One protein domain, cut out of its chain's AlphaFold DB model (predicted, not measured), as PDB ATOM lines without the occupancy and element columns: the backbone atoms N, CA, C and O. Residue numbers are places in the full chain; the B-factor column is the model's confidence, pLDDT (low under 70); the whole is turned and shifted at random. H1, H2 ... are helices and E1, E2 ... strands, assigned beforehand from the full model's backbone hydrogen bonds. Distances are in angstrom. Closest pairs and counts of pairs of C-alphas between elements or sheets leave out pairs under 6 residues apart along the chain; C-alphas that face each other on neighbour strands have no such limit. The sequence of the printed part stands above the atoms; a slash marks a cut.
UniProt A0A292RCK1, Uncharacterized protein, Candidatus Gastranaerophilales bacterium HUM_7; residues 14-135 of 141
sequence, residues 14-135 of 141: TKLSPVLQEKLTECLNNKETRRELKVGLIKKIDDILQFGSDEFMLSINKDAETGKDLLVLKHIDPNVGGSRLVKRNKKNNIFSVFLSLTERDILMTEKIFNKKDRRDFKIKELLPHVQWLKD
ATOM      1  N   THR A  14     -41.447 -19.994 -22.552       86.69
ATOM      2  CA  THR A  14     -41.615 -20.321 -21.136       86.69
ATOM      3  C   THR A  14     -41.267 -19.116 -20.274       86.69
ATOM      4  O   THR A  14     -40.147 -18.603 -20.299       86.69
ATOM      5  N   LYS A  15     -42.205 -18.695 -19.427       91.44
ATOM      6  CA  LYS A  15     -41.990 -17.567 -18.511       91.44
ATOM      7  C   LYS A  15     -41.138 -17.987 -17.317       91.44
ATOM      8  O   LYS A  15     -41.076 -19.159 -16.957       91.44
ATOM      9  N   LEU A  16     -40.508 -17.031 -16.645       91.56
ATOM     10  CA  LEU A  16     -39.824 -17.280 -15.374       91.56
ATOM     11  C   LEU A  16     -40.693 -16.780 -14.223       91.56
ATOM     12  O   LEU A  16     -41.204 -15.665 -14.273       91.56
ATOM     13  N   SER A  17     -40.841 -17.579 -13.166       92.19
ATOM     14  CA  SER A  17     -41.551 -17.121 -11.968       92.19
ATOM     15  C   SER A  17     -40.798 -15.978 -11.279       92.19
ATOM     16  O   SER A  17     -39.562 -16.013 -11.289       92.19
ATOM     17  N   PRO A  18     -41.490 -15.040 -10.605       90.00
ATOM     18  CA  PRO A  18     -40.844 -13.921  -9.911       90.00
ATOM     19  C   PRO A  18     -39.738 -14.368  -8.945       90.00
ATOM     20  O   PRO A  18     -38.635 -13.836  -8.972       90.00
ATOM     21  N   VAL A  19     -39.984 -15.438  -8.184       90.50
ATOM     22  CA  VAL A  19     -39.015 -16.018  -7.233       90.50
ATOM     23  C   VAL A  19     -37.751 -16.536  -7.932       90.50
ATOM     24  O   VAL A  19     -36.640 -16.416  -7.417       90.50
ATOM     25  N   LEU A  20     -37.904 -17.136  -9.117       90.94
ATOM     26  CA  LEU A  20     -36.761 -17.586  -9.912       90.94
ATOM     27  C   LEU A  20     -36.003 -16.383 -10.485       90.94
ATOM     28  O   LEU A  20     -34.780 -16.361 -10.407       90.94
ATOM     29  N   GLN A  21     -36.705 -15.374 -11.005       91.38
ATOM     30  CA  GLN A  21     -36.077 -14.150 -11.514       91.38
ATOM     31  C   GLN A  21     -35.273 -13.420 -10.438       91.38
ATOM     32  O   GLN A  21     -34.148 -13.004 -10.707       91.38
ATOM     33  N   GLU A  22     -35.805 -13.316  -9.222       90.31
ATOM     34  CA  GLU A  22     -35.124 -12.701  -8.083       90.31
ATOM     35  C   GLU A  22     -33.803 -13.418  -7.779       90.31
ATOM     36  O   GLU A  22     -32.741 -12.799  -7.836       90.31
ATOM     37  N   LYS A  23     -33.828 -14.749  -7.618       88.62
ATOM     38  CA  LYS A  23     -32.614 -15.556  -7.390       88.62
ATOM     39  C   LYS A  23     -31.578 -15.412  -8.507       88.62
ATOM     40  O   LYS A  23     -30.377 -15.360  -8.243       88.62
ATOM     41  N   LEU A  24     -32.011 -15.379  -9.770       89.38
ATOM     42  CA  LEU A  24     -31.098 -15.185 -10.904       89.38
ATOM     43  C   LEU A  24     -30.491 -13.774 -10.887       89.38
ATOM     44  O   LEU A  24     -29.295 -13.622 -11.132       89.38
ATOM     45  N   THR A  25     -31.284 -12.766 -10.526       88.12
ATOM     46  CA  THR A  25     -30.851 -11.367 -10.421       88.12
ATOM     47  C   THR A  25     -29.852 -11.164  -9.281       88.12
ATOM     48  O   THR A  25     -28.825 -10.515  -9.476       88.12
ATOM     49  N   GLU A  26     -30.072 -11.785  -8.120       88.31
ATOM     50  CA  GLU A  26     -29.102 -11.799  -7.014       88.31
ATOM     51  C   GLU A  26     -27.736 -12.332  -7.470       88.31
ATOM     52  O   GLU A  26     -26.691 -11.745  -7.176       88.31
ATOM     53  N   CYS A  27     -27.731 -13.408  -8.262       83.81
ATOM     54  CA  CYS A  27     -26.507 -13.993  -8.806       83.81
ATOM     55  C   CYS A  27     -25.788 -13.054  -9.792       83.81
ATOM     56  O   CYS A  27     -24.554 -12.953  -9.768       83.81
ATOM     57  N   LEU A  28     -26.545 -12.332 -10.627       86.38
ATOM     58  CA  LEU A  28     -26.010 -11.323 -11.548       86.38
ATOM     59  C   LEU A  28     -25.412 -10.121 -10.808       86.38
ATOM     60  O   LEU A  28     -24.385  -9.585 -11.236       86.38
ATOM     61  N   ASN A  29     -25.997  -9.737  -9.676       86.69
ATOM     62  CA  ASN A  29     -25.550  -8.596  -8.879       86.69
ATOM     63  C   ASN A  29     -24.399  -8.937  -7.923       86.69
ATOM     64  O   ASN A  29     -23.658  -8.040  -7.513       86.69
ATOM     65  N   ASN A  30     -24.179 -10.216  -7.612       86.25
ATOM     66  CA  ASN A  30     -23.066 -10.635  -6.766       86.25
ATOM     67  C   ASN A  30     -21.707 -10.309  -7.432       86.25
ATOM     68  O   ASN A  30     -21.428 -10.701  -8.571       86.25
ATOM     69  N   LYS A  31     -20.859  -9.556  -6.718       82.81
ATOM     70  CA  LYS A  31     -19.527  -9.120  -7.176       82.81
ATOM     71  C   LYS A  31     -18.529 -10.274  -7.308       82.81
ATOM     72  O   LYS A  31     -17.625 -10.185  -8.129       82.81
ATOM     73  N   GLU A  32     -18.712 -11.349  -6.547       84.44
ATOM     74  CA  GLU A  32     -17.850 -12.537  -6.561       84.44
ATOM     75  C   GLU A  32     -18.169 -13.483  -7.730       84.44
ATOM     76  O   GLU A  32     -17.359 -14.339  -8.098       84.44
ATOM     77  N   THR A  33     -19.338 -13.330  -8.362       81.44
ATOM     78  CA  THR A  33     -19.714 -14.138  -9.525       81.44
ATOM     79  C   THR A  33     -18.833 -13.786 -10.724       81.44
ATOM     80  O   THR A  33     -18.816 -12.647 -11.199       81.44
ATOM     81  N   ARG A  34     -18.145 -14.794 -11.277       84.94
ATOM     82  CA  ARG A  34     -17.289 -14.649 -12.466       84.94
ATOM     83  C   ARG A  34     -18.066 -14.061 -13.647       84.94
ATOM     84  O   ARG A  34     -19.184 -14.486 -13.934       84.94
ATOM     85  N   ARG A  35     -17.441 -13.140 -14.387       86.88
ATOM     86  CA  ARG A  35     -18.046 -12.463 -15.550       86.88
ATOM     87  C   ARG A  35     -18.611 -13.443 -16.584       86.88
ATOM     88  O   ARG A  35     -19.723 -13.243 -17.059       86.88
ATOM     89  N   GLU A  36     -17.883 -14.513 -16.884       83.88
ATOM     90  CA  GLU A  36     -18.311 -15.562 -17.824       83.88
ATOM     91  C   GLU A  36     -19.622 -16.234 -17.399       83.88
ATOM     92  O   GLU A  36     -20.494 -16.470 -18.232       83.88
ATOM     93  N   LEU A  37     -19.800 -16.480 -16.096       84.56
ATOM     94  CA  LEU A  37     -21.033 -17.059 -15.564       84.56
ATOM     95  C   LEU A  37     -22.208 -16.092 -15.705       84.56
ATOM     96  O   LEU A  37     -23.303 -16.532 -16.035       84.56
ATOM     97  N   LYS A  38     -21.984 -14.786 -15.514       86.19
ATOM     98  CA  LYS A  38     -23.023 -13.767 -15.728       86.19
ATOM     99  C   LYS A  38     -23.458 -13.713 -17.189       86.19
ATOM    100  O   LYS A  38     -24.652 -13.724 -17.463       86.19
ATOM    101  N   VAL A  39     -22.503 -13.720 -18.120       88.94
ATOM    102  CA  VAL A  39     -22.792 -13.744 -19.566       88.94
ATOM    103  C   VAL A  39     -23.558 -15.012 -19.942       88.94
ATOM    104  O   VAL A  39     -24.576 -14.934 -20.625       88.94
ATOM    105  N   GLY A  40     -23.108 -16.173 -19.456       89.06
ATOM    106  CA  GLY A  40     -23.801 -17.441 -19.678       89.06
ATOM    107  C   GLY A  40     -25.218 -17.445 -19.105       89.06
ATOM    108  O   GLY A  40     -26.130 -17.962 -19.742       89.06
ATOM    109  N   LEU A  41     -25.418 -16.833 -17.936       89.94
ATOM    110  CA  LEU A  41     -26.720 -16.738 -17.286       89.94
ATOM    111  C   LEU A  41     -27.693 -15.840 -18.050       89.94
ATOM    112  O   LEU A  41     -28.824 -16.254 -18.272       89.94
ATOM    113  N   ILE A  42     -27.247 -14.659 -18.487       89.81
ATOM    114  CA  ILE A  42     -28.057 -13.732 -19.294       89.81
ATOM    115  C   ILE A  42     -28.489 -14.416 -20.589       89.81
ATOM    116  O   ILE A  42     -29.682 -14.530 -20.846       89.81
ATOM    117  N   LYS A  43     -27.531 -14.987 -21.333       91.19
ATOM    118  CA  LYS A  43     -27.839 -15.730 -22.558       91.19
ATOM    119  C   LYS A  43     -28.848 -16.846 -22.291       91.19
ATOM    120  O   LYS A  43     -29.764 -17.058 -23.074       91.19
ATOM    121  N   LYS A  44     -28.701 -17.553 -21.166       90.19
ATOM    122  CA  LYS A  44     -29.605 -18.650 -20.836       90.19
ATOM    123  C   LYS A  44     -31.026 -18.189 -20.520       90.19
ATOM    124  O   LYS A  44     -31.969 -18.909 -20.835       90.19
ATOM    125  N   ILE A  45     -31.168 -17.032 -19.878       90.69
ATOM    126  CA  ILE A  45     -32.468 -16.403 -19.637       90.69
ATOM    127  C   ILE A  45     -33.120 -16.071 -20.979       90.69
ATOM    128  O   ILE A  45     -34.255 -16.486 -21.196       90.69
ATOM    129  N   ASP A  46     -32.390 -15.421 -21.886       89.62
ATOM    130  CA  ASP A  46     -32.901 -15.057 -23.212       89.62
ATOM    131  C   ASP A  46     -33.330 -16.289 -24.017       89.62
ATOM    132  O   ASP A  46     -34.423 -16.302 -24.578       89.62
ATOM    133  N   ASP A  47     -32.515 -17.350 -24.005       89.00
ATOM    134  CA  ASP A  47     -32.831 -18.629 -24.644       89.00
ATOM    135  C   ASP A  47     -34.144 -19.221 -24.087       89.00
ATOM    136  O   ASP A  47     -35.034 -19.605 -24.840       89.00
ATOM    137  N   ILE A  48     -34.293 -19.296 -22.756       88.19
ATOM    138  CA  ILE A  48     -35.483 -19.895 -22.124       88.19
ATOM    139  C   ILE A  48     -36.751 -19.099 -22.445       88.19
ATOM    140  O   ILE A  48     -37.793 -19.705 -22.683       88.19
ATOM    141  N   LEU A  49     -36.658 -17.768 -22.497       88.81
ATOM    142  CA  LEU A  49     -37.784 -16.900 -22.855       88.81
ATOM    143  C   LEU A  49     -38.237 -17.063 -24.315       88.81
ATOM    144  O   LEU A  49     -39.304 -16.565 -24.660       88.81
ATOM    145  N   GLN A  50     -37.453 -17.746 -25.154       88.06
ATOM    146  CA  GLN A  50     -37.790 -18.073 -26.545       88.06
ATOM    147  C   GLN A  50     -38.235 -19.533 -26.733       88.06
ATOM    148  O   GLN A  50     -38.662 -19.908 -27.824       88.06
ATOM    149  N   PHE A  51     -38.112 -20.383 -25.707       86.44
ATOM    150  CA  PHE A  51     -38.384 -21.819 -25.813       86.44
ATOM    151  C   PHE A  51     -39.673 -22.229 -25.112       86.44
ATOM    152  O   PHE A  51     -39.960 -21.790 -24.000       86.44
ATOM    153  N   GLY A  52     -40.388 -23.181 -25.705       83.62
ATOM    154  CA  GLY A  52     -41.631 -23.698 -25.136       83.62
ATOM    155  C   GLY A  52     -42.820 -22.783 -25.386       83.62
ATOM    156  O   GLY A  52     -42.819 -21.983 -26.322       83.62
ATOM    157  N   SER A  53     -43.847 -22.935 -24.565       85.00
ATOM    158  CA  SER A  53     -45.094 -22.184 -24.665       85.00
ATOM    159  C   SER A  53     -45.209 -21.139 -23.558       85.00
ATOM    160  O   SER A  53     -44.767 -21.329 -22.423       85.00
ATOM    161  N   ASP A  54     -45.854 -20.028 -23.896       87.81
ATOM    162  CA  ASP A  54     -46.191 -18.936 -22.989       87.81
ATOM    163  C   ASP A  54     -47.338 -19.263 -22.021       87.81
ATOM    164  O   ASP A  54     -47.661 -18.414 -21.188       87.81
ATOM    165  N   GLU A  55     -47.909 -20.471 -22.110       88.19
ATOM    166  CA  GLU A  55     -48.823 -21.094 -21.141       88.19
ATOM    167  C   GLU A  55     -48.077 -21.624 -19.907       88.19
ATOM    168  O   GLU A  55     -48.668 -21.813 -18.837       88.19
ATOM    169  N   PHE A  56     -46.764 -21.842 -20.032       89.94
ATOM    170  CA  PHE A  56     -45.933 -22.426 -18.992       89.94
ATOM    171  C   PHE A  56     -44.965 -21.428 -18.368       89.94
ATOM    172  O   PHE A  56     -44.496 -20.458 -18.964       89.94
ATOM    173  N   MET A  57     -44.636 -21.711 -17.112       92.44
ATOM    174  CA  MET A  57     -43.701 -20.949 -16.311       92.44
ATOM    175  C   MET A  57     -42.720 -21.882 -15.608       92.44
ATOM    176  O   MET A  57     -43.100 -22.806 -14.882       92.44
ATOM    177  N   LEU A  58     -41.435 -21.601 -15.778       92.94
ATOM    178  CA  LEU A  58     -40.354 -22.203 -15.026       92.94
ATOM    179  C   LEU A  58     -40.286 -21.561 -13.636       92.94
ATOM    180  O   LEU A  58     -40.217 -20.342 -13.474       92.94
ATOM    181  N   SER A  59     -40.313 -22.398 -12.611       91.81
ATOM    182  CA  SER A  59     -40.416 -22.001 -11.214       91.81
ATOM    183  C   SER A  59     -39.459 -22.812 -10.349       91.81
ATOM    184  O   SER A  59     -38.943 -23.853 -10.763       91.81
ATOM    185  N   ILE A  60     -39.218 -22.319  -9.137       89.50
ATOM    186  CA  ILE A  60     -38.474 -23.039  -8.110       89.50
ATOM    187  C   ILE A  60     -39.461 -23.582  -7.082       89.50
ATOM    188  O   ILE A  60     -40.305 -22.847  -6.574       89.50
ATOM    189  N   ASN A  61     -39.314 -24.862  -6.752       88.12
ATOM    190  CA  ASN A  61     -39.938 -25.485  -5.589       88.12
ATOM    191  C   ASN A  61     -38.859 -26.002  -4.645       88.12
ATOM    192  O   ASN A  61     -37.784 -26.380  -5.101       88.12
ATOM    193  N   LYS A  62     -39.157 -26.092  -3.348       84.25
ATOM    194  CA  LYS A  62     -38.298 -26.829  -2.421       84.25
ATOM    195  C   LYS A  62     -38.672 -28.302  -2.418       84.25
ATOM    196  O   LYS A  62     -39.847 -28.655  -2.346       84.25
ATOM    197  N   ASP A  63     -37.660 -29.147  -2.498       82.69
ATOM    198  CA  ASP A  63     -37.777 -30.567  -2.220       82.69
ATOM    199  C   ASP A  63     -38.096 -30.767  -0.730       82.69
ATOM    200  O   ASP A  63     -37.400 -30.220   0.124       82.69
ATOM    201  N   ALA A  64     -39.162 -31.505  -0.411       82.06
ATOM    202  CA  ALA A  64     -39.642 -31.641   0.968       82.06
ATOM    203  C   ALA A  64     -38.703 -32.480   1.850       82.06
ATOM    204  O   ALA A  64     -38.615 -32.241   3.050       82.06
ATOM    205  N   GLU A  65     -37.992 -33.440   1.254       81.38
ATOM    206  CA  GLU A  65     -37.095 -34.344   1.977       81.38
ATOM    207  C   GLU A  65     -35.723 -33.709   2.200       81.38
ATOM    208  O   GLU A  65     -35.129 -33.827   3.268       81.38
ATOM    209  N   THR A  66     -35.204 -33.021   1.183       80.19
ATOM    210  CA  THR A  66     -33.829 -32.508   1.189       80.19
ATOM    211  C   THR A  66     -33.728 -30.997   1.392       80.19
ATOM    212  O   THR A  66     -32.625 -30.484   1.580       80.19
ATOM    213  N   GLY A  67     -34.844 -30.266   1.316       79.38
ATOM    214  CA  GLY A  67     -34.898 -28.804   1.416       79.38
ATOM    215  C   GLY A  67     -34.282 -28.058   0.225       79.38
ATOM    216  O   GLY A  67     -34.160 -26.832   0.266       79.38
ATOM    217  N   LYS A  68     -33.864 -28.776  -0.823       82.50
ATOM    218  CA  LYS A  68     -33.123 -28.228  -1.967       82.50
ATOM    219  C   LYS A  68     -34.051 -27.580  -2.987       82.50
ATOM    220  O   LYS A  68     -35.164 -28.048  -3.205       82.50
ATOM    221  N   ASP A  69     -33.554 -26.552  -3.668       84.88
ATOM    222  CA  ASP A  69     -34.269 -25.919  -4.777       84.88
ATOM    223  C   ASP A  69     -34.344 -26.866  -5.995       84.88
ATOM    224  O   ASP A  69     -33.337 -27.408  -6.460       84.88
ATOM    225  N   LEU A  70     -35.549 -27.026  -6.537       86.75
ATOM    226  CA  LEU A  70     -35.888 -27.811  -7.721       86.75
ATOM    227  C   LEU A  70     -36.425 -26.898  -8.816       86.75
ATOM    228  O   LEU A  70     -37.332 -26.106  -8.565       86.75
ATOM    229  N   LEU A  71     -35.940 -27.075 -10.048       90.81
ATOM    230  CA  LEU A  71     -36.539 -26.432 -11.217       90.81
ATOM    231  C   LEU A  71     -37.729 -27.240 -11.714       90.81
ATOM    232  O   LEU A  71     -37.596 -28.388 -12.155       90.81
ATOM    233  N   VAL A  72     -38.892 -26.609 -11.662       91.69
ATOM    234  CA  VAL A  72     -40.164 -27.193 -12.068       91.69
ATOM    235  C   VAL A  72     -40.832 -26.322 -13.121       91.69
ATOM    236  O   VAL A  72     -40.720 -25.103 -13.089       91.69
ATOM    237  N   LEU A  73     -41.557 -26.947 -14.036       92.19
ATOM    238  CA  LEU A  73     -42.459 -26.293 -14.962       92.19
ATOM    239  C   LEU A  73     -43.867 -26.350 -14.383       92.19
ATOM    240  O   LEU A  73     -44.300 -27.398 -13.888       92.19
ATOM    241  N   LYS A  74     -44.567 -25.225 -14.425       91.12
ATOM    242  CA  LYS A  74     -45.948 -25.077 -13.969       91.12
ATOM    243  C   LYS A  74     -46.762 -24.439 -15.076       91.12
ATOM    244  O   LYS A  74     -46.233 -23.611 -15.810       91.12
ATOM    245  N   HIS A  75     -48.031 -24.802 -15.161       88.50
ATOM    246  CA  HIS A  75     -48.972 -24.031 -15.956       88.50
ATOM    247  C   HIS A  75     -49.201 -22.671 -15.278       88.50
ATOM    248  O   HIS A  75     -49.189 -22.588 -14.046       88.50
ATOM    249  N   ILE A  76     -49.350 -21.603 -16.059       85.69
ATOM    250  CA  ILE A  76     -49.575 -20.253 -15.518       85.69
ATOM    251  C   ILE A  76     -50.969 -20.138 -14.913       85.69
ATOM    252  O   ILE A  76     -51.127 -19.484 -13.885       85.69
ATOM    253  N   ASP A  77     -51.964 -20.787 -15.524       82.00
ATOM    254  CA  ASP A  77     -53.290 -20.901 -14.922       82.00
ATOM    255  C   ASP A  77     -53.226 -21.815 -13.681       82.00
ATOM    256  O   ASP A  77     -52.961 -23.018 -13.821       82.00
ATOM    257  N   PRO A  78     -53.478 -21.283 -12.470       75.69
ATOM    258  CA  PRO A  78     -53.467 -22.072 -11.244       75.69
ATOM    259  C   PRO A  78     -54.551 -23.162 -11.214       75.69
ATOM    260  O   PRO A  78     -54.392 -24.137 -10.480       75.69
ATOM    261  N   ASN A  79     -55.618 -23.037 -12.012       72.88
ATOM    262  CA  ASN A  79     -56.734 -23.988 -12.052       72.88
ATOM    263  C   ASN A  79     -56.410 -25.265 -12.834       72.88
ATOM    264  O   ASN A  79     -56.962 -26.324 -12.537       72.88
ATOM    265  N   VAL A  80     -55.499 -25.175 -13.808       69.50
ATOM    266  CA  VAL A  80     -54.994 -26.339 -14.556       69.50
ATOM    267  C   VAL A  80     -54.163 -27.236 -13.632       69.50
ATOM    268  O   VAL A  80     -54.201 -28.461 -13.731       69.50
ATOM    269  N   GLY A  81     -53.513 -26.627 -12.637       66.31
ATOM    270  CA  GLY A  81     -52.924 -27.317 -11.500       66.31
ATOM    271  C   GLY A  81     -51.680 -28.145 -11.832       66.31
ATOM    272  O   GLY A  81     -51.460 -28.647 -12.929       66.31
ATOM    273  N   GLY A  82     -50.838 -28.327 -10.818       74.12
ATOM    274  CA  GLY A  82     -49.687 -29.219 -10.892       74.12
ATOM    275  C   GLY A  82     -48.380 -28.554 -11.322       74.12
ATOM    276  O   GLY A  82     -48.306 -27.466 -11.884       74.12
ATOM    277  N   SER A  83     -47.295 -29.246 -10.995       86.00
ATOM    278  CA  SER A  83     -45.941 -28.877 -11.387       86.00
ATOM    279  C   SER A  83     -45.198 -30.136 -11.801       86.00
ATOM    280  O   SER A  83     -45.453 -31.230 -11.285       86.00
ATOM    281  N   ARG A  84     -44.295 -30.009 -12.766       88.19
ATOM    282  CA  ARG A  84     -43.446 -31.104 -13.230       88.19
ATOM    283  C   ARG A  84     -42.002 -30.702 -13.060       88.19
ATOM    284  O   ARG A  84     -41.600 -29.631 -13.483       88.19
ATOM    285  N   LEU A  85     -41.209 -31.582 -12.471       87.88
ATOM    286  CA  LEU A  85     -39.767 -31.408 -12.439       87.88
ATOM    287  C   LEU A  85     -39.215 -31.394 -13.871       87.88
ATOM    288  O   LEU A  85     -39.428 -32.357 -14.605       87.88
ATOM    289  N   VAL A  86     -38.486 -30.335 -14.226       85.94
ATOM    290  CA  VAL A  86     -37.825 -30.213 -15.537       85.94
ATOM    291  C   VAL A  86     -36.497 -30.950 -15.519       85.94
ATOM    292  O   VAL A  86     -36.170 -31.702 -16.432       85.94
ATOM    293  N   LYS A  87     -35.718 -30.755 -14.451       81.56
ATOM    294  CA  LYS A  87     -34.392 -31.355 -14.331       81.56
ATOM    295  C   LYS A  87     -34.023 -31.582 -12.873       81.56
ATOM    296  O   LYS A  87     -34.115 -30.683 -12.042       81.56
ATOM    297  N   ARG A  88     -33.593 -32.806 -12.568       70.00
ATOM    298  CA  ARG A  88     -33.109 -33.220 -11.244       70.00
ATOM    299  C   ARG A  88     -31.623 -32.873 -11.149       70.00
ATOM    300  O   ARG A  88     -30.847 -33.330 -11.987       70.00
ATOM    301  N   ASN A  89     -31.215 -32.088 -10.152       66.12
ATOM    302  CA  ASN A  89     -29.789 -31.882  -9.896       66.12
ATOM    303  C   ASN A  89     -29.231 -32.982  -8.997       66.12
ATOM    304  O   ASN A  89     -29.884 -33.396  -8.044       66.12
ATOM    305  N   LYS A  90     -27.982 -33.378  -9.246       61.78
ATOM    306  CA  LYS A  90     -27.167 -34.110  -8.263       61.78
ATOM    307  C   LYS A  90     -26.395 -33.161  -7.335       61.78
ATOM    308  O   LYS A  90     -26.022 -33.554  -6.237       61.78
ATOM    309  N   LYS A  91     -26.146 -31.920  -7.768       59.09
ATOM    310  CA  LYS A  91     -25.433 -30.874  -7.016       59.09
ATOM    311  C   LYS A  91     -26.420 -29.937  -6.298       59.09
ATOM    312  O   LYS A  91     -27.533 -29.729  -6.759       59.09
ATOM    313  N   ASN A  92     -26.015 -29.321  -5.188       65.94
ATOM    314  CA  ASN A  92     -26.871 -28.425  -4.383       65.94
ATOM    315  C   ASN A  92     -27.024 -27.000  -4.961       65.94
ATOM    316  O   ASN A  92     -27.226 -26.057  -4.205       65.94
ATOM    317  N   ASN A  93     -26.890 -26.796  -6.277       77.00
ATOM    318  CA  ASN A  93     -26.872 -25.448  -6.857       77.00
ATOM    319  C   ASN A  93     -27.896 -25.293  -7.989       77.00
ATOM    320  O   ASN A  93     -27.734 -25.884  -9.060       77.00
ATOM    321  N   ILE A  94     -28.915 -24.460  -7.758       80.69
ATOM    322  CA  ILE A  94     -30.001 -24.173  -8.702       80.69
ATOM    323  C   ILE A  94     -29.506 -23.520  -9.998       80.69
ATOM    324  O   ILE A  94     -29.979 -23.864 -11.080       80.69
ATOM    325  N   PHE A  95     -28.480 -22.669  -9.920       84.81
ATOM    326  CA  PHE A  95     -27.890 -21.993 -11.078       84.81
ATOM    327  C   PHE A  95     -27.199 -22.978 -12.008       84.81
ATOM    328  O   PHE A  95     -27.326 -22.885 -13.225       84.81
ATOM    329  N   SER A  96     -26.515 -23.973 -11.438       81.94
ATOM    330  CA  SER A  96     -25.898 -25.031 -12.238       81.94
ATOM    331  C   SER A  96     -26.949 -25.836 -13.002       81.94
ATOM    332  O   SER A  96     -26.682 -26.234 -14.134       81.94
ATOM    333  N   VAL A  97     -28.129 -26.070 -12.415       85.88
ATOM    334  CA  VAL A  97     -29.232 -26.724 -13.137       85.88
ATOM    335  C   VAL A  97     -29.738 -25.821 -14.239       85.88
ATOM    336  O   VAL A  97     -29.852 -26.278 -15.371       85.88
ATOM    337  N   PHE A  98     -30.003 -24.558 -13.907       89.69
ATOM    338  CA  PHE A  98     -30.564 -23.575 -14.820       89.69
ATOM    339  C   PHE A  98     -29.693 -23.409 -16.069       89.69
ATOM    340  O   PHE A  98     -30.175 -23.567 -17.186       89.69
ATOM    341  N   LEU A  99     -28.382 -23.218 -15.885       89.19
ATOM    342  CA  LEU A  99     -27.411 -23.131 -16.979       89.19
ATOM    343  C   LEU A  99     -27.349 -24.411 -17.822       89.19
ATOM    344  O   LEU A  99     -27.118 -24.348 -19.025       89.19
ATOM    345  N   SER A 100     -27.588 -25.572 -17.206       88.12
ATOM    346  CA  SER A 100     -27.594 -26.864 -17.898       88.12
ATOM    347  C   SER A 100     -28.914 -27.204 -18.592       88.12
ATOM    348  O   SER A 100     -28.986 -28.252 -19.239       88.12
ATOM    349  N   LEU A 101     -29.977 -26.409 -18.411       89.81
ATOM    350  CA  LEU A 101     -31.262 -26.678 -19.054       89.81
ATOM    351  C   LEU A 101     -31.087 -26.707 -20.567       89.81
ATOM    352  O   LEU A 101     -30.315 -25.941 -21.131       89.81
ATOM    353  N   THR A 102     -31.806 -27.584 -21.240       90.25
ATOM    354  CA  THR A 102     -31.865 -27.602 -22.702       90.25
ATOM    355  C   THR A 102     -33.288 -27.311 -23.148       90.25
ATOM    356  O   THR A 102     -34.231 -27.554 -22.400       90.25
ATOM    357  N   GLU A 103     -33.451 -26.822 -24.375       90.69
ATOM    358  CA  GLU A 103     -34.769 -26.669 -25.005       90.69
ATOM    359  C   GLU A 103     -35.580 -27.972 -24.911       90.69
ATOM    360  O   GLU A 103     -36.738 -27.983 -24.500       90.69
ATOM    361  N   ARG A 104     -34.930 -29.112 -25.182       89.88
ATOM    362  CA  ARG A 104     -35.547 -30.437 -25.096       89.88
ATOM    363  C   ARG A 104     -36.080 -30.766 -23.700       89.88
ATOM    364  O   ARG A 104     -37.119 -31.419 -23.608       89.88
ATOM    365  N   ASP A 105     -35.392 -30.344 -22.635       90.56
ATOM    366  CA  ASP A 105     -35.855 -30.562 -21.257       90.56
ATOM    367  C   ASP A 105     -37.200 -29.848 -21.026       90.56
ATOM    368  O   ASP A 105     -38.119 -30.424 -20.439       90.56
ATOM    369  N   ILE A 106     -37.342 -28.625 -21.546       89.44
ATOM    370  CA  ILE A 106     -38.559 -27.808 -21.444       89.44
ATOM    371  C   ILE A 106     -39.680 -28.433 -22.283       89.44
ATOM    372  O   ILE A 106     -40.701 -28.846 -21.731       89.44
ATOM    373  N   LEU A 107     -39.447 -28.632 -23.584       89.44
ATOM    374  CA  LEU A 107     -40.455 -29.145 -24.519       89.44
ATOM    375  C   LEU A 107     -40.956 -30.551 -24.155       89.44
ATOM    376  O   LEU A 107     -42.142 -30.864 -24.297       89.44
ATOM    377  N   MET A 108     -40.078 -31.438 -23.667       89.38
ATOM    378  CA  MET A 108     -40.525 -32.755 -23.199       89.38
ATOM    379  C   MET A 108     -41.368 -32.649 -21.930       89.38
ATOM    380  O   MET A 108     -42.341 -33.395 -21.792       89.38
ATOM    381  N   THR A 109     -41.029 -31.731 -21.025       89.06
ATOM    382  CA  THR A 109     -41.800 -31.518 -19.798       89.06
ATOM    383  C   THR A 109     -43.199 -30.989 -20.112       89.06
ATOM    384  O   THR A 109     -44.169 -31.548 -19.599       89.06
ATOM    385  N   GLU A 110     -43.325 -30.017 -21.019       88.25
ATOM    386  CA  GLU A 110     -44.616 -29.521 -21.530       88.25
ATOM    387  C   GLU A 110     -45.453 -30.644 -22.141       88.25
ATOM    388  O   GLU A 110     -46.607 -30.861 -21.772       88.25
ATOM    389  N   LYS A 111     -44.850 -31.451 -23.023       86.31
ATOM    390  CA  LYS A 111     -45.540 -32.583 -23.655       86.31
ATOM    391  C   LYS A 111     -46.072 -33.582 -22.627       86.31
ATOM    392  O   LYS A 111     -47.145 -34.155 -22.819       86.31
ATOM    393  N   ILE A 112     -45.325 -33.836 -21.553       84.12
ATOM    394  CA  ILE A 112     -45.757 -34.715 -20.458       84.12
ATOM    395  C   ILE A 112     -46.899 -34.073 -19.668       84.12
ATOM    396  O   ILE A 112     -47.843 -34.779 -19.302       84.12
ATOM    397  N   PHE A 113     -46.811 -32.768 -19.414       80.25
ATOM    398  CA  PHE A 113     -47.844 -31.993 -18.734       80.25
ATOM    399  C   PHE A 113     -49.172 -32.088 -19.500       80.25
ATOM    400  O   PHE A 113     -50.141 -32.644 -18.981       80.25
ATOM    401  N   ASN A 114     -49.157 -31.760 -20.794       74.19
ATOM    402  CA  ASN A 114     -50.332 -31.792 -21.672       74.19
ATOM    403  C   ASN A 114     -50.898 -33.206 -21.886       74.19
ATOM    404  O   ASN A 114     -52.101 -33.393 -22.067       74.19
ATOM    405  N   LYS A 115     -50.060 -34.251 -21.845       69.19
ATOM    406  CA  LYS A 115     -50.524 -35.651 -21.911       69.19
ATOM    407  C   LYS A 115     -51.238 -36.125 -20.644       69.19
ATOM    408  O   LYS A 115     -51.979 -37.108 -20.711       69.19
ATOM    409  N   LYS A 116     -50.949 -35.541 -19.480       59.09
ATOM    410  CA  LYS A 116     -51.732 -35.814 -18.267       59.09
ATOM    411  C   LYS A 116     -53.036 -35.042 -18.302       59.09
ATOM    412  O   LYS A 116     -54.074 -35.659 -18.116       59.09
ATOM    413  N   ASP A 117     -52.976 -33.779 -18.701       55.09
ATOM    414  CA  ASP A 117     -54.157 -32.932 -18.766       55.09
ATOM    415  C   ASP A 117     -55.204 -33.472 -19.755       55.09
ATOM    416  O   ASP A 117     -56.364 -33.637 -19.411       55.09
ATOM    417  N   ARG A 118     -54.795 -33.968 -20.935       52.12
ATOM    418  CA  ARG A 118     -55.725 -34.664 -21.853       52.12
ATOM    419  C   ARG A 118     -56.360 -35.934 -21.281       52.12
ATOM    420  O   ARG A 118     -57.420 -36.336 -21.754       52.12
ATOM    421  N   ARG A 119     -55.705 -36.623 -20.339       52.53
ATOM    422  CA  ARG A 119     -56.288 -37.804 -19.679       52.53
ATOM    423  C   ARG A 119     -57.261 -37.380 -18.588       52.53
ATOM    424  O   ARG A 119     -58.353 -37.933 -18.535       52.53
ATOM    425  N   ASP A 120     -56.898 -36.381 -17.796       50.22
ATOM    426  CA  ASP A 120     -57.732 -35.871 -16.710       50.22
ATOM    427  C   ASP A 120     -58.958 -35.112 -17.256       50.22
ATOM    428  O   ASP A 120     -60.066 -35.294 -16.755       50.22
ATOM    429  N   PHE A 121     -58.802 -34.364 -18.350       48.62
ATOM    430  CA  PHE A 121     -59.890 -33.729 -19.097       48.62
ATOM    431  C   PHE A 121     -60.842 -34.762 -19.708       48.62
ATOM    432  O   PHE A 121     -62.044 -34.676 -19.488       48.62
ATOM    433  N   LYS A 122     -60.323 -35.811 -20.370       48.00
ATOM    434  CA  LYS A 122     -61.164 -36.917 -20.867       48.00
ATOM    435  C   LYS A 122     -61.941 -37.600 -19.746       48.00
ATOM    436  O   LYS A 122     -63.097 -37.941 -19.943       48.00
ATOM    437  N   ILE A 123     -61.338 -37.806 -18.576       52.47
ATOM    438  CA  ILE A 123     -62.040 -38.389 -17.425       52.47
ATOM    439  C   ILE A 123     -63.134 -37.436 -16.926       52.47
ATOM    440  O   ILE A 123     -64.246 -37.888 -16.674       52.47
ATOM    441  N   LYS A 124     -62.860 -36.129 -16.833       50.72
ATOM    442  CA  LYS A 124     -63.850 -35.113 -16.436       50.72
ATOM    443  C   LYS A 124     -65.002 -34.961 -17.432       50.72
ATOM    444  O   LYS A 124     -66.125 -34.792 -16.983       50.72
ATOM    445  N   GLU A 125     -64.761 -35.066 -18.738       55.28
ATOM    446  CA  GLU A 125     -65.829 -35.074 -19.754       55.28
ATOM    447  C   GLU A 125     -66.622 -36.385 -19.765       55.28
ATOM    448  O   GLU A 125     -67.832 -36.384 -19.988       55.28
ATOM    449  N   LEU A 126     -65.968 -37.517 -19.497       56.47
ATOM    450  CA  LEU A 126     -66.635 -38.816 -19.436       56.47
ATOM    451  C   LEU A 126     -67.421 -39.010 -18.133       56.47
ATOM    452  O   LEU A 126     -68.391 -39.758 -18.136       56.47
ATOM    453  N   LEU A 127     -67.046 -38.352 -17.033       58.53
ATOM    454  CA  LEU A 127     -67.705 -38.482 -15.727       58.53
ATOM    455  C   LEU A 127     -69.214 -38.164 -15.771       58.53
ATOM    456  O   LEU A 127     -69.982 -39.003 -15.304       58.53
ATOM    457  N   PRO A 128     -69.675 -37.046 -16.369       60.50
ATOM    458  CA  PRO A 128     -71.098 -36.775 -16.565       60.50
ATOM    459  C   PRO A 128     -71.809 -37.855 -17.385       60.50
ATOM    460  O   PRO A 128     -72.909 -38.267 -17.034       60.50
ATOM    461  N   HIS A 129     -71.175 -38.355 -18.449       59.94
ATOM    462  CA  HIS A 129     -71.757 -39.399 -19.295       59.94
ATOM    463  C   HIS A 129     -71.828 -40.757 -18.588       59.94
ATOM    464  O   HIS A 129     -72.830 -41.455 -18.697       59.94
ATOM    465  N   VAL A 130     -70.803 -41.123 -17.819       60.25
ATOM    466  CA  VAL A 130     -70.779 -42.351 -17.012       60.25
ATOM    467  C   VAL A 130     -71.784 -42.266 -15.863       60.25
ATOM    468  O   VAL A 130     -72.438 -43.261 -15.564       60.25
ATOM    469  N   GLN A 131     -71.940 -41.093 -15.240       59.47
ATOM    470  CA  GLN A 131     -72.956 -40.868 -14.213       59.47
ATOM    471  C   GLN A 131     -74.364 -40.968 -14.811       59.47
ATOM    472  O   GLN A 131     -75.174 -41.735 -14.307       59.47
ATOM    473  N   TRP A 132     -74.613 -40.328 -15.958       69.06
ATOM    474  CA  TRP A 132     -75.880 -40.443 -16.686       69.06
ATOM    475  C   TRP A 132     -76.214 -41.897 -17.062       69.06
ATOM    476  O   TRP A 132     -77.348 -42.332 -16.880       69.06
ATOM    477  N   LEU A 133     -75.230 -42.680 -17.523       63.59
ATOM    478  CA  LEU A 133     -75.413 -44.102 -17.856       63.59
ATOM    479  C   LEU A 133     -75.737 -44.973 -16.632       63.59
ATOM    480  O   LEU A 133     -76.506 -45.928 -16.758       63.59
ATOM    481  N   LYS A 134     -75.171 -44.651 -15.461       61.22
ATOM    482  CA  LYS A 134     -75.495 -45.312 -14.187       61.22
ATOM    483  C   LYS A 134     -76.892 -44.941 -13.700       61.22
ATOM    484  O   LYS A 134     -77.647 -45.830 -13.326       61.22
ATOM    485  N   ASP A 135     -77.249 -43.662 -13.775       68.50
ATOM    486  CA  ASP A 135     -78.559 -43.157 -13.349       68.50
ATOM    487  C   ASP A 135     -79.706 -43.735 -14.205       68.50
ATOM    488  O   ASP A 135     -80.838 -43.842 -13.741       68.50
TER     489      ASP A 135
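Overview. This is residues 14 to 135 of the 141 residues of an uncharacterized protein of Candidatus Gastranaerophilales bacterium HUM_7 (UniProt A0A292RCK1). A small, strongly twisted sheet of three strands, E1, E2 and E3, has a helical hairpin, H1 and H2, reaching away from it at one end, with the short helix H3 packed on E2. The long helix H4 packs on the sheet with residues 104 to 114 and runs on past it the other way, where its residues 122 to 135 stick out as a free arm. The printed part has 122 residues, with four named helices and three named strands in the order H1 H2 E1 E2 E3 H3 H4; the sheet order is E1 - E2 - E3, antiparallel throughout, and the class is mixed, helices and strands. The whole is loose, with a radius of gyration of the C-alphas of 17.9 A, and it spans 68 by 33 by 22 A.

Arrangement. Residues 15 to 16 pair, parallel, with residues 57 to 58 of E1, residues 56 to 62. H1, residues 18 to 29, is on the sheet and stands up from it; its closest C-alphas to E1 are those of Leu 20 and Ser 59, 5.9 A apart. With residues 24 to 28 alone H1 touches H2, residues 35 to 48; these form a hairpin at a shallow tilt of 25 degrees, opposite ways, closest at the C-alphas of Leu 28 and Lys 38, 5.7 A apart. E1, E2, residues 69 to 75, and E3, residues 83 to 87, form a meander, each strand the antiparallel neighbour of the one before. N 59 and O 72 are 2.8 A apart, and N 84 and O 73 are 2.8 A apart, within hydrogen-bond range. H3, residues 94 to 99, is over E2 at a height of 8.7 A and touches H2, about perpendicular at 75 degrees, closest at the C-alphas of Lys 44 and Leu 99, 6.3 A apart. H4, residues 103 to 135, is on the sheet, closest to E3 at the C-alphas of Val 86 and Thr 109, 6.0 A apart; it is apart from H1 and H3. In H1, H2 and H3 every O i to N i+4 pair is within hydrogen-bond range; in H4, 26 of 29 are.

Along the chain. H1 begins at C-alpha 18, (-40.844, -13.921, -9.911), and is 16.2 A long. H2 is 20.1 A long, E1 18.8 A and E2 18.6 A. H4 is 48.2 A long, with a kink of 29 degrees near residue 128, and ends at C-alpha 135, (-78.559, -43.157, -13.349).

Size, cuts and confidence. The C-alphas of Lys 31 and Asp 135, the two farthest apart, are 68.4 A apart. The printed part has no cut, and no link is long. The pLDDT is under 70 at residues 80 to 81, 89 to 92 and 115 to 135.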